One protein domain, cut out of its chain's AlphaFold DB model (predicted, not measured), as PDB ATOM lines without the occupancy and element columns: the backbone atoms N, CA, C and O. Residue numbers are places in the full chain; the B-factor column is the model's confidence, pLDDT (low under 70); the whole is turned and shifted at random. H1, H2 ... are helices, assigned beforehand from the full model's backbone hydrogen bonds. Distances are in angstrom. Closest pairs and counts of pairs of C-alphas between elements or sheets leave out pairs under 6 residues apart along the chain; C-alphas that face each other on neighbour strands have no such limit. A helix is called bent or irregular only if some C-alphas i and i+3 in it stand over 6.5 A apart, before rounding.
ATOM      1  N   GLY A  20     -35.978 -37.820 -52.394       91.44
ATOM      2  CA  GLY A  20     -37.061 -37.097 -53.065       91.44
ATOM      3  C   GLY A  20     -38.225 -38.000 -53.487       91.44
ATOM      4  O   GLY A  20     -39.387 -37.598 -53.383       91.44
ATOM      5  N   SER A  21     -37.921 -39.239 -53.877       93.88
ATOM      6  CA  SER A  21     -38.891 -40.250 -54.318       93.88
ATOM      7  C   SER A  21     -39.758 -40.815 -53.184       93.88
ATOM      8  O   SER A  21     -40.732 -41.522 -53.448       93.88
ATOM      9  N   ILE A  22     -39.457 -40.500 -51.919       94.50
ATOM     10  CA  ILE A  22     -40.284 -40.896 -50.776       94.50
ATOM     11  C   ILE A  22     -41.623 -40.150 -50.839       94.50
ATOM     12  O   ILE A  22     -41.695 -38.953 -50.563       94.50
ATOM     13  N   ALA A  23     -42.699 -40.861 -51.176       94.94
ATOM     14  CA  ALA A  23     -44.051 -40.310 -51.222       94.94
ATOM     15  C   ALA A  23     -44.713 -40.344 -49.832       94.94
ATOM     16  O   ALA A  23     -45.421 -41.300 -49.486       94.94
ATOM     17  N   PHE A  24     -44.519 -39.291 -49.030       96.56
ATOM     18  CA  PHE A  24     -45.088 -39.203 -47.677       96.56
ATOM     19  C   PHE A  24     -46.614 -39.274 -47.658       96.56
ATOM     20  O   PHE A  24     -47.183 -39.795 -46.697       96.56
ATOM     21  N   SER A  25     -47.281 -38.835 -48.727       96.44
ATOM     22  CA  SER A  25     -48.727 -38.994 -48.876       96.44
ATOM     23  C   SER A  25     -49.150 -40.456 -48.759       96.44
ATOM     24  O   SER A  25     -50.056 -40.755 -47.995       96.44
ATOM     25  N   LEU A  26     -48.464 -41.374 -49.449       96.31
ATOM     26  CA  LEU A  26     -48.799 -42.800 -49.444       96.31
ATOM     27  C   LEU A  26     -48.456 -43.446 -48.106       96.31
ATOM     28  O   LEU A  26     -49.199 -44.298 -47.630       96.31
ATOM     29  N   ILE A  27     -47.359 -43.021 -47.477       95.88
ATOM     30  CA  ILE A  27     -46.933 -43.537 -46.171       95.88
ATOM     31  C   ILE A  27     -47.949 -43.155 -45.089       95.88
ATOM     32  O   ILE A  27     -48.422 -44.019 -44.349       95.88
ATOM     33  N   LEU A  28     -48.323 -41.874 -45.017       95.44
ATOM     34  CA  LEU A  28     -49.214 -41.351 -43.980       95.44
ATOM     35  C   LEU A  28     -50.671 -41.783 -44.165       95.44
ATOM     36  O   LEU A  28     -51.420 -41.853 -43.188       95.44
ATOM     37  N   THR A  29     -51.086 -42.089 -45.394       95.19
ATOM     38  CA  THR A  29     -52.465 -42.492 -45.685       95.19
ATOM     39  C   THR A  29     -52.622 -43.991 -45.899       95.19
ATOM     40  O   THR A  29     -53.751 -44.436 -46.047       95.19
ATOM     41  N   ARG A  30     -51.547 -44.796 -45.836       93.19
ATOM     42  CA  ARG A  30     -51.574 -46.245 -46.126       93.19
ATOM     43  C   ARG A  30     -52.669 -47.011 -45.381       93.19
ATOM     44  O   ARG A  30     -53.310 -47.886 -45.949       93.19
ATOM     45  N   LYS A  31     -52.902 -46.678 -44.105       92.12
ATOM     46  CA  LYS A  31     -53.944 -47.313 -43.271       92.12
ATOM     47  C   LYS A  31     -55.373 -46.876 -43.628       92.12
ATOM     48  O   LYS A  31     -56.324 -47.459 -43.128       92.12
ATOM     49  N   LYS A  32     -55.522 -45.844 -44.460       90.75
ATOM     50  CA  LYS A  32     -56.793 -45.262 -44.918       90.75
ATOM     51  C   LYS A  32     -57.113 -45.625 -46.378       90.75
ATOM     52  O   LYS A  32     -57.990 -45.009 -46.976       90.75
ATOM     53  N   GLY A  33     -56.405 -46.609 -46.938       91.12
ATOM     54  CA  GLY A  33     -56.525 -47.036 -48.331       91.12
ATOM     55  C   GLY A  33     -55.485 -46.394 -49.251       91.12
ATOM     56  O   GLY A  33     -54.733 -45.504 -48.854       91.12
ATOM     57  N   ASP A  34     -55.431 -46.871 -50.495       93.31
ATOM     58  CA  ASP A  34     -54.552 -46.290 -51.509       93.31
ATOM     59  C   ASP A  34     -55.073 -44.904 -51.915       93.31
ATOM     60  O   ASP A  34     -56.202 -44.759 -52.378       93.31
ATOM     61  N   LEU A  35     -54.257 -43.864 -51.727       95.25
ATOM     62  CA  LEU A  35     -54.610 -42.492 -52.101       95.25
ATOM     63  C   LEU A  35     -54.706 -42.319 -53.625       95.25
ATOM     64  O   LEU A  35     -55.390 -41.413 -54.099       95.25
ATOM     65  N   ARG A  36     -54.022 -43.171 -54.399       95.38
ATOM     66  CA  ARG A  36     -53.956 -43.082 -55.867       95.38
ATOM     67  C   ARG A  36     -55.257 -43.504 -56.539       95.38
ATOM     68  O   ARG A  36     -55.494 -43.145 -57.686       95.38
ATOM     69  N   THR A  37     -56.115 -44.217 -55.819       96.19
ATOM     70  CA  THR A  37     -57.453 -44.607 -56.277       96.19
ATOM     71  C   THR A  37     -58.543 -43.654 -55.777       96.19
ATOM     72  O   THR A  37     -59.721 -43.884 -56.029       96.19
ATOM     73  N   GLN A  38     -58.173 -42.576 -55.072       95.50
ATOM     74  CA  GLN A  38     -59.099 -41.651 -54.418       95.50
ATOM     75  C   GLN A  38     -58.869 -40.196 -54.856       95.50
ATOM     76  O   GLN A  38     -57.749 -39.767 -55.160       95.50
ATOM     77  N   GLY A  39     -59.935 -39.392 -54.836       93.94
ATOM     78  CA  GLY A  39     -59.879 -37.972 -55.188       93.94
ATOM     79  C   GLY A  39     -59.373 -37.750 -56.616       93.94
ATOM     80  O   GLY A  39     -59.945 -38.267 -57.565       93.94
ATOM     81  N   SER A  40     -58.294 -36.977 -56.770       95.88
ATOM     82  CA  SER A  40     -57.650 -36.736 -58.076       95.88
ATOM     83  C   SER A  40     -56.680 -37.842 -58.513       95.88
ATOM     84  O   SER A  40     -56.058 -37.715 -59.561       95.88
ATOM     85  N   GLY A  41     -56.442 -38.857 -57.678       94.00
ATOM     86  CA  GLY A  41     -55.466 -39.924 -57.931       94.00
ATOM     87  C   GLY A  41     -53.987 -39.531 -57.778       94.00
ATOM     88  O   GLY A  41     -53.110 -40.392 -57.798       94.00
ATOM     89  N   ASN A  42     -53.675 -38.247 -57.567       96.00
ATOM     90  CA  ASN A  42     -52.300 -37.803 -57.331       96.00
ATOM     91  C   ASN A  42     -51.803 -38.175 -55.916       96.00
ATOM     92  O   ASN A  42     -52.518 -37.999 -54.925       96.00
ATOM     93  N   ALA A  43     -50.554 -38.632 -55.809       94.69
ATOM     94  CA  ALA A  43     -49.874 -38.961 -54.556       94.69
ATOM     95  C   ALA A  43     -49.175 -37.721 -53.969       94.69
ATOM     96  O   ALA A  43     -47.955 -37.678 -53.844       94.69
ATOM     97  N   GLY A  44     -49.959 -36.691 -53.646       95.69
ATOM     98  CA  GLY A  44     -49.430 -35.430 -53.128       95.69
ATOM     99  C   GLY A  44     -50.338 -34.762 -52.104       95.69
ATOM    100  O   GLY A  44     -51.509 -35.123 -51.946       95.69
ATOM    101  N   ALA A  45     -49.794 -33.740 -51.440       97.25
ATOM    102  CA  ALA A  45     -50.429 -33.022 -50.337       97.25
ATOM    103  C   ALA A  45     -51.849 -32.520 -50.641       97.25
ATOM    104  O   ALA A  45     -52.744 -32.675 -49.813       97.25
ATOM    105  N   THR A  46     -52.088 -31.965 -51.834       97.50
ATOM    106  CA  THR A  46     -53.410 -31.446 -52.226       97.50
ATOM    107  C   THR A  46     -54.464 -32.547 -52.278       97.50
ATOM    108  O   THR A  46     -55.578 -32.363 -51.785       97.50
ATOM    109  N   ASN A  47     -54.125 -33.712 -52.841       97.62
ATOM    110  CA  ASN A  47     -55.062 -34.829 -52.881       97.62
ATOM    111  C   ASN A  47     -55.273 -35.406 -51.480       97.62
ATOM    112  O   ASN A  47     -56.406 -35.671 -51.090       97.62
ATOM    113  N   THR A  48     -54.209 -35.506 -50.680       97.88
ATOM    114  CA  THR A  48     -54.325 -35.901 -49.272       97.88
ATOM    115  C   THR A  48     -55.216 -34.946 -48.479       97.88
ATOM    116  O   THR A  48     -56.052 -35.403 -47.707       97.88
ATOM    117  N   ALA A  49     -55.095 -33.632 -48.686       97.69
ATOM    118  CA  ALA A  49     -55.943 -32.634 -48.041       97.69
ATOM    119  C   ALA A  49     -57.417 -32.798 -48.433       97.69
ATOM    120  O   ALA A  49     -58.294 -32.647 -47.581       97.69
ATOM    121  N   ARG A  50     -57.675 -33.123 -49.707       97.44
ATOM    122  CA  ARG A  50     -59.019 -33.349 -50.254       97.44
ATOM    123  C   ARG A  50     -59.661 -34.628 -49.714       97.44
ATOM    124  O   ARG A  50     -60.823 -34.595 -49.336       97.44
ATOM    125  N   VAL A  51     -58.913 -35.731 -49.679       97.25
ATOM    126  CA  VAL A  51     -59.435 -37.072 -49.357       97.25
ATOM    127  C   VAL A  51     -59.367 -37.377 -47.857       97.25
ATOM    128  O   VAL A  51     -60.306 -37.916 -47.283       97.25
ATOM    129  N   HIS A  52     -58.266 -37.022 -47.193       95.62
ATOM    130  CA  HIS A  52     -58.000 -37.380 -45.793       95.62
ATOM    131  C   HIS A  52     -57.917 -36.172 -44.847       95.62
ATOM    132  O   HIS A  52     -57.575 -36.328 -43.671       95.62
ATOM    133  N   GLY A  53     -58.269 -34.983 -45.341       96.50
ATOM    134  CA  GLY A  53     -58.416 -33.760 -44.562       96.50
ATOM    135  C   GLY A  53     -57.165 -32.880 -44.521       96.50
ATOM    136  O   GLY A  53     -56.022 -33.338 -44.592       96.50
ATOM    137  N   LYS A  54     -57.398 -31.572 -44.346       96.69
ATOM    138  CA  LYS A  54     -56.367 -30.520 -44.420       96.69
ATOM    139  C   LYS A  54     -55.191 -30.732 -43.464       96.69
ATOM    140  O   LYS A  54     -54.069 -30.423 -43.837       96.69
ATOM    141  N   LYS A  55     -55.419 -31.290 -42.268       97.19
ATOM    142  CA  LYS A  55     -54.345 -31.554 -41.288       97.19
ATOM    143  C   LYS A  55     -53.303 -32.543 -41.826       97.19
ATOM    144  O   LYS A  55     -52.111 -32.284 -41.724       97.19
ATOM    145  N   ILE A  56     -53.748 -33.646 -42.432       96.38
ATOM    146  CA  ILE A  56     -52.843 -34.659 -43.001       96.38
ATOM    147  C   ILE A  56     -52.198 -34.121 -44.277       96.38
ATOM    148  O   ILE A  56     -51.000 -34.294 -44.468       96.38
ATOM    149  N   GLY A  57     -52.962 -33.423 -45.119       97.75
ATOM    150  CA  GLY A  57     -52.408 -32.784 -46.314       97.75
ATOM    151  C   GLY A  57     -51.314 -31.763 -45.994       97.75
ATOM    152  O   GLY A  57     -50.279 -31.763 -46.651       97.75
ATOM    153  N   LEU A  58     -51.497 -30.952 -44.946       98.25
ATOM    154  CA  LEU A  58     -50.474 -30.021 -44.475       98.25
ATOM    155  C   LEU A  58     -49.234 -30.760 -43.963       98.25
ATOM    156  O   LEU A  58     -48.125 -30.369 -44.298       98.25
ATOM    157  N   LEU A  59     -49.403 -31.851 -43.210       97.75
ATOM    158  CA  LEU A  59     -48.271 -32.661 -42.754       97.75
ATOM    159  C   LEU A  59     -47.478 -33.253 -43.932       97.75
ATOM    160  O   LEU A  59     -46.253 -33.178 -43.931       97.75
ATOM    161  N   VAL A  60     -48.164 -33.792 -44.946       97.44
ATOM    162  CA  VAL A  60     -47.528 -34.277 -46.185       97.44
ATOM    163  C   VAL A  60     -46.755 -33.152 -46.864       97.44
ATOM    164  O   VAL A  60     -45.588 -33.339 -47.185       97.44
ATOM    165  N   PHE A  61     -47.377 -31.981 -47.031       97.81
ATOM    166  CA  PHE A  61     -46.734 -30.818 -47.641       97.81
ATOM    167  C   PHE A  61     -45.455 -30.428 -46.898       97.81
ATOM    168  O   PHE A  61     -44.400 -30.291 -47.513       97.81
ATOM    169  N   THR A  62     -45.529 -30.306 -45.572       97.94
ATOM    170  CA  THR A  62     -44.379 -29.947 -44.741       97.94
ATOM    171  C   THR A  62     -43.250 -30.968 -44.880       97.94
ATOM    172  O   THR A  62     -42.102 -30.576 -45.062       97.94
ATOM    173  N   LEU A  63     -43.548 -32.270 -44.852       96.88
ATOM    174  CA  LEU A  63     -42.530 -33.316 -45.011       96.88
ATOM    175  C   LEU A  63     -41.916 -33.328 -46.417       96.88
ATOM    176  O   LEU A  63     -40.699 -33.461 -46.551       96.88
ATOM    177  N   ASP A  64     -42.735 -33.148 -47.455       95.56
ATOM    178  CA  ASP A  64     -42.272 -33.086 -48.844       95.56
ATOM    179  C   ASP A  64     -41.403 -31.851 -49.122       95.56
ATOM    180  O   ASP A  64     -40.526 -31.924 -49.980       95.56
ATOM    181  N   VAL A  65     -41.595 -30.753 -48.383       96.19
ATOM    182  CA  VAL A  65     -40.742 -29.553 -48.434       96.19
ATOM    183  C   VAL A  65     -39.479 -29.716 -47.587       96.19
ATOM    184  O   VAL A  65     -38.396 -29.332 -48.021       96.19
ATOM    185  N   ILE A  66     -39.577 -30.306 -46.392       96.62
ATOM    186  CA  ILE A  66     -38.422 -30.490 -45.501       96.62
ATOM    187  C   ILE A  66     -37.418 -31.482 -46.091       96.62
ATOM    188  O   ILE A  66     -36.216 -31.227 -46.030       96.62
ATOM    189  N   LYS A  67     -37.872 -32.596 -46.679       92.88
ATOM    190  CA  LYS A  67     -36.964 -33.643 -47.174       92.88
ATOM    191  C   LYS A  67     -35.920 -33.131 -48.195       92.88
ATOM    192  O   LYS A  67     -34.742 -33.399 -47.957       92.88
ATOM    193  N   PRO A  68     -36.249 -32.351 -49.257       92.44
ATOM    194  CA  PRO A  68     -35.228 -31.823 -50.158       92.44
ATOM    195  C   PRO A  68     -34.352 -30.764 -49.487       92.44
ATOM    196  O   PRO A  68     -33.161 -30.715 -49.774       92.44
ATOM    197  N   ILE A  69     -34.894 -29.950 -48.571       94.94
ATOM    198  CA  ILE A  69     -34.103 -28.957 -47.828       94.94
ATOM    199  C   ILE A  69     -33.012 -29.664 -47.020       94.94
ATOM    200  O   ILE A  69     -31.849 -29.280 -47.091       94.94
ATOM    201  N   VAL A  70     -33.368 -30.733 -46.305       93.06
ATOM    202  CA  VAL A  70     -32.411 -31.545 -45.546       93.06
ATOM    203  C   VAL A  70     -31.365 -32.165 -46.476       93.06
ATOM    204  O   VAL A  70     -30.175 -32.068 -46.184       93.06
ATOM    205  N   SER A  71     -31.768 -32.727 -47.622       91.06
ATOM    206  CA  SER A  71     -30.821 -33.268 -48.610       91.06
ATOM    207  C   SER A  71     -29.843 -32.214 -49.141       91.06
ATOM    208  O   SER A  71     -28.648 -32.492 -49.245       91.06
ATOM    209  N   ILE A  72     -30.321 -31.001 -49.439       90.56
ATOM    210  CA  ILE A  72     -29.484 -29.893 -49.924       90.56
ATOM    211  C   ILE A  72     -28.512 -29.434 -48.837       90.56
ATOM    212  O   ILE A  72     -27.330 -29.261 -49.119       90.56
ATOM    213  N   LEU A  73     -28.978 -29.268 -47.595       91.12
ATOM    214  CA  LEU A  73     -28.125 -28.842 -46.483       91.12
ATOM    215  C   LEU A  73     -27.018 -29.861 -46.203       91.12
ATOM    216  O   LEU A  73     -25.861 -29.473 -46.065       91.12
ATOM    217  N   ILE A  74     -27.349 -31.155 -46.174       88.12
ATOM    218  CA  ILE A  74     -26.362 -32.229 -45.996       88.12
ATOM    219  C   ILE A  74     -25.316 -32.179 -47.115       88.12
ATOM    220  O   ILE A  74     -24.120 -32.177 -46.831       88.12
ATOM    221  N   SER A  75     -25.761 -32.079 -48.371       86.88
ATOM    222  CA  SER A  75     -24.861 -31.974 -49.524       86.88
ATOM    223  C   SER A  75     -23.956 -30.738 -49.430       86.88
ATOM    224  O   SER A  75     -22.744 -30.845 -49.594       86.88
ATOM    225  N   TYR A  76     -24.510 -29.580 -49.058       86.75
ATOM    226  CA  TYR A  76     -23.754 -28.340 -48.889       86.75
ATOM    227  C   TYR A  76     -22.667 -28.451 -47.812       86.75
ATOM    228  O   TYR A  76     -21.524 -28.067 -48.056       86.75
ATOM    229  N   PHE A  77     -22.991 -28.990 -46.631       86.56
ATOM    230  CA  PHE A  77     -22.011 -29.131 -45.551       86.56
ATOM    231  C   PHE A  77     -20.912 -30.141 -45.886       86.56
ATOM    232  O   PHE A  77     -19.752 -29.889 -45.561       86.56
ATOM    233  N   ILE A  78     -21.246 -31.245 -46.563       84.19
ATOM    234  CA  ILE A  78     -20.238 -32.227 -46.978       84.19
ATOM    235  C   ILE A  78     -19.367 -31.666 -48.107       84.19
ATOM    236  O   ILE A  78     -18.148 -31.809 -48.058       84.19
ATOM    237  N   SER A  79     -19.959 -30.984 -49.089       79.62
ATOM    238  CA  SER A  79     -19.214 -30.357 -50.185       79.62
ATOM    239  C   SER A  79     -18.286 -29.250 -49.685       79.62
ATOM    240  O   SER A  79     -17.146 -29.185 -50.119       79.62
ATOM    241  N   LYS A  80     -18.722 -28.433 -48.717       76.19
ATOM    242  CA  LYS A  80     -17.884 -27.397 -48.093       76.19
ATOM    243  C   LYS A  80     -16.723 -27.966 -47.265       76.19
ATOM    244  O   LYS A  80     -15.740 -27.264 -47.045       76.19
ATOM    245  N   SER A  81     -16.867 -29.181 -46.737       67.25
ATOM    246  CA  SER A  81     -15.849 -29.834 -45.904       67.25
ATOM    247  C   SER A  81     -14.754 -30.548 -46.710       67.25
ATOM    248  O   SER A  81     -13.782 -30.988 -46.094       67.25
ATOM    249  N   ASN A  82     -14.921 -30.694 -48.030       57.81
ATOM    250  CA  ASN A  82     -13.936 -31.259 -48.960       57.81
ATOM    251  C   ASN A  82     -13.214 -30.148 -49.729       57.81
ATOM    252  O   ASN A  82     -12.036 -30.370 -50.084       57.81
TER     253      ASN A  82
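AT A GLANCE: This is residues 20 to 82 of the 82 residues of an uncharacterized protein of Tenericutes bacterium (UniProt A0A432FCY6). A small compact head and a long helical arm: short helices H1 and H2, joined by the long loop of residues 33 to 44, pack on each other and on the first part of long H3, and residues 72 to 82, of which 72 to 80 belong to H3, stick out. The printed part has 63 residues with three named helices, H1, H2, H3 in chain order, all helix; it is loose, with a radius of gyration of the C-alphas of 14.4 A, and spans 47 by 18 by 18 A.

IN THESE COORDINATES: H1, residues 24 to 32, begins at C-alpha 24 (-45.088, -39.203, -47.677) and is irregular: C-alphas 28 and 31 are 7.6 A apart. H2 is residues 45 to 52. H3, residues 54 to 80, is 38.8 A long and ends at C-alpha 80 (-17.884, -27.397, -48.093).

HOW THE PARTS SIT: H1 touches H2, the same way at a shallow tilt of 8 degrees; closest are C-alphas 25 and 45, 6.4 A. H3 touches H1 with residues 56 to 64 alone; closest are C-alphas 25 and 60, 5.6 A. H2 and H3 form a hairpin, a shallow tilt of 31 degrees; closest are C-alphas 49 and 57, 3.9 A. Every O i to N i+4 pair is within hydrogen-bond range in H2, 3 of 5 in H1 and 21 of 23 in H3.

THE WHOLE: The C-alphas farthest apart, Gly 39 and Asn 82, are 46.8 A apart. The printed part has no cut; H1 to H2 is a long link. Residues 81 to 82 have pLDDT under 70.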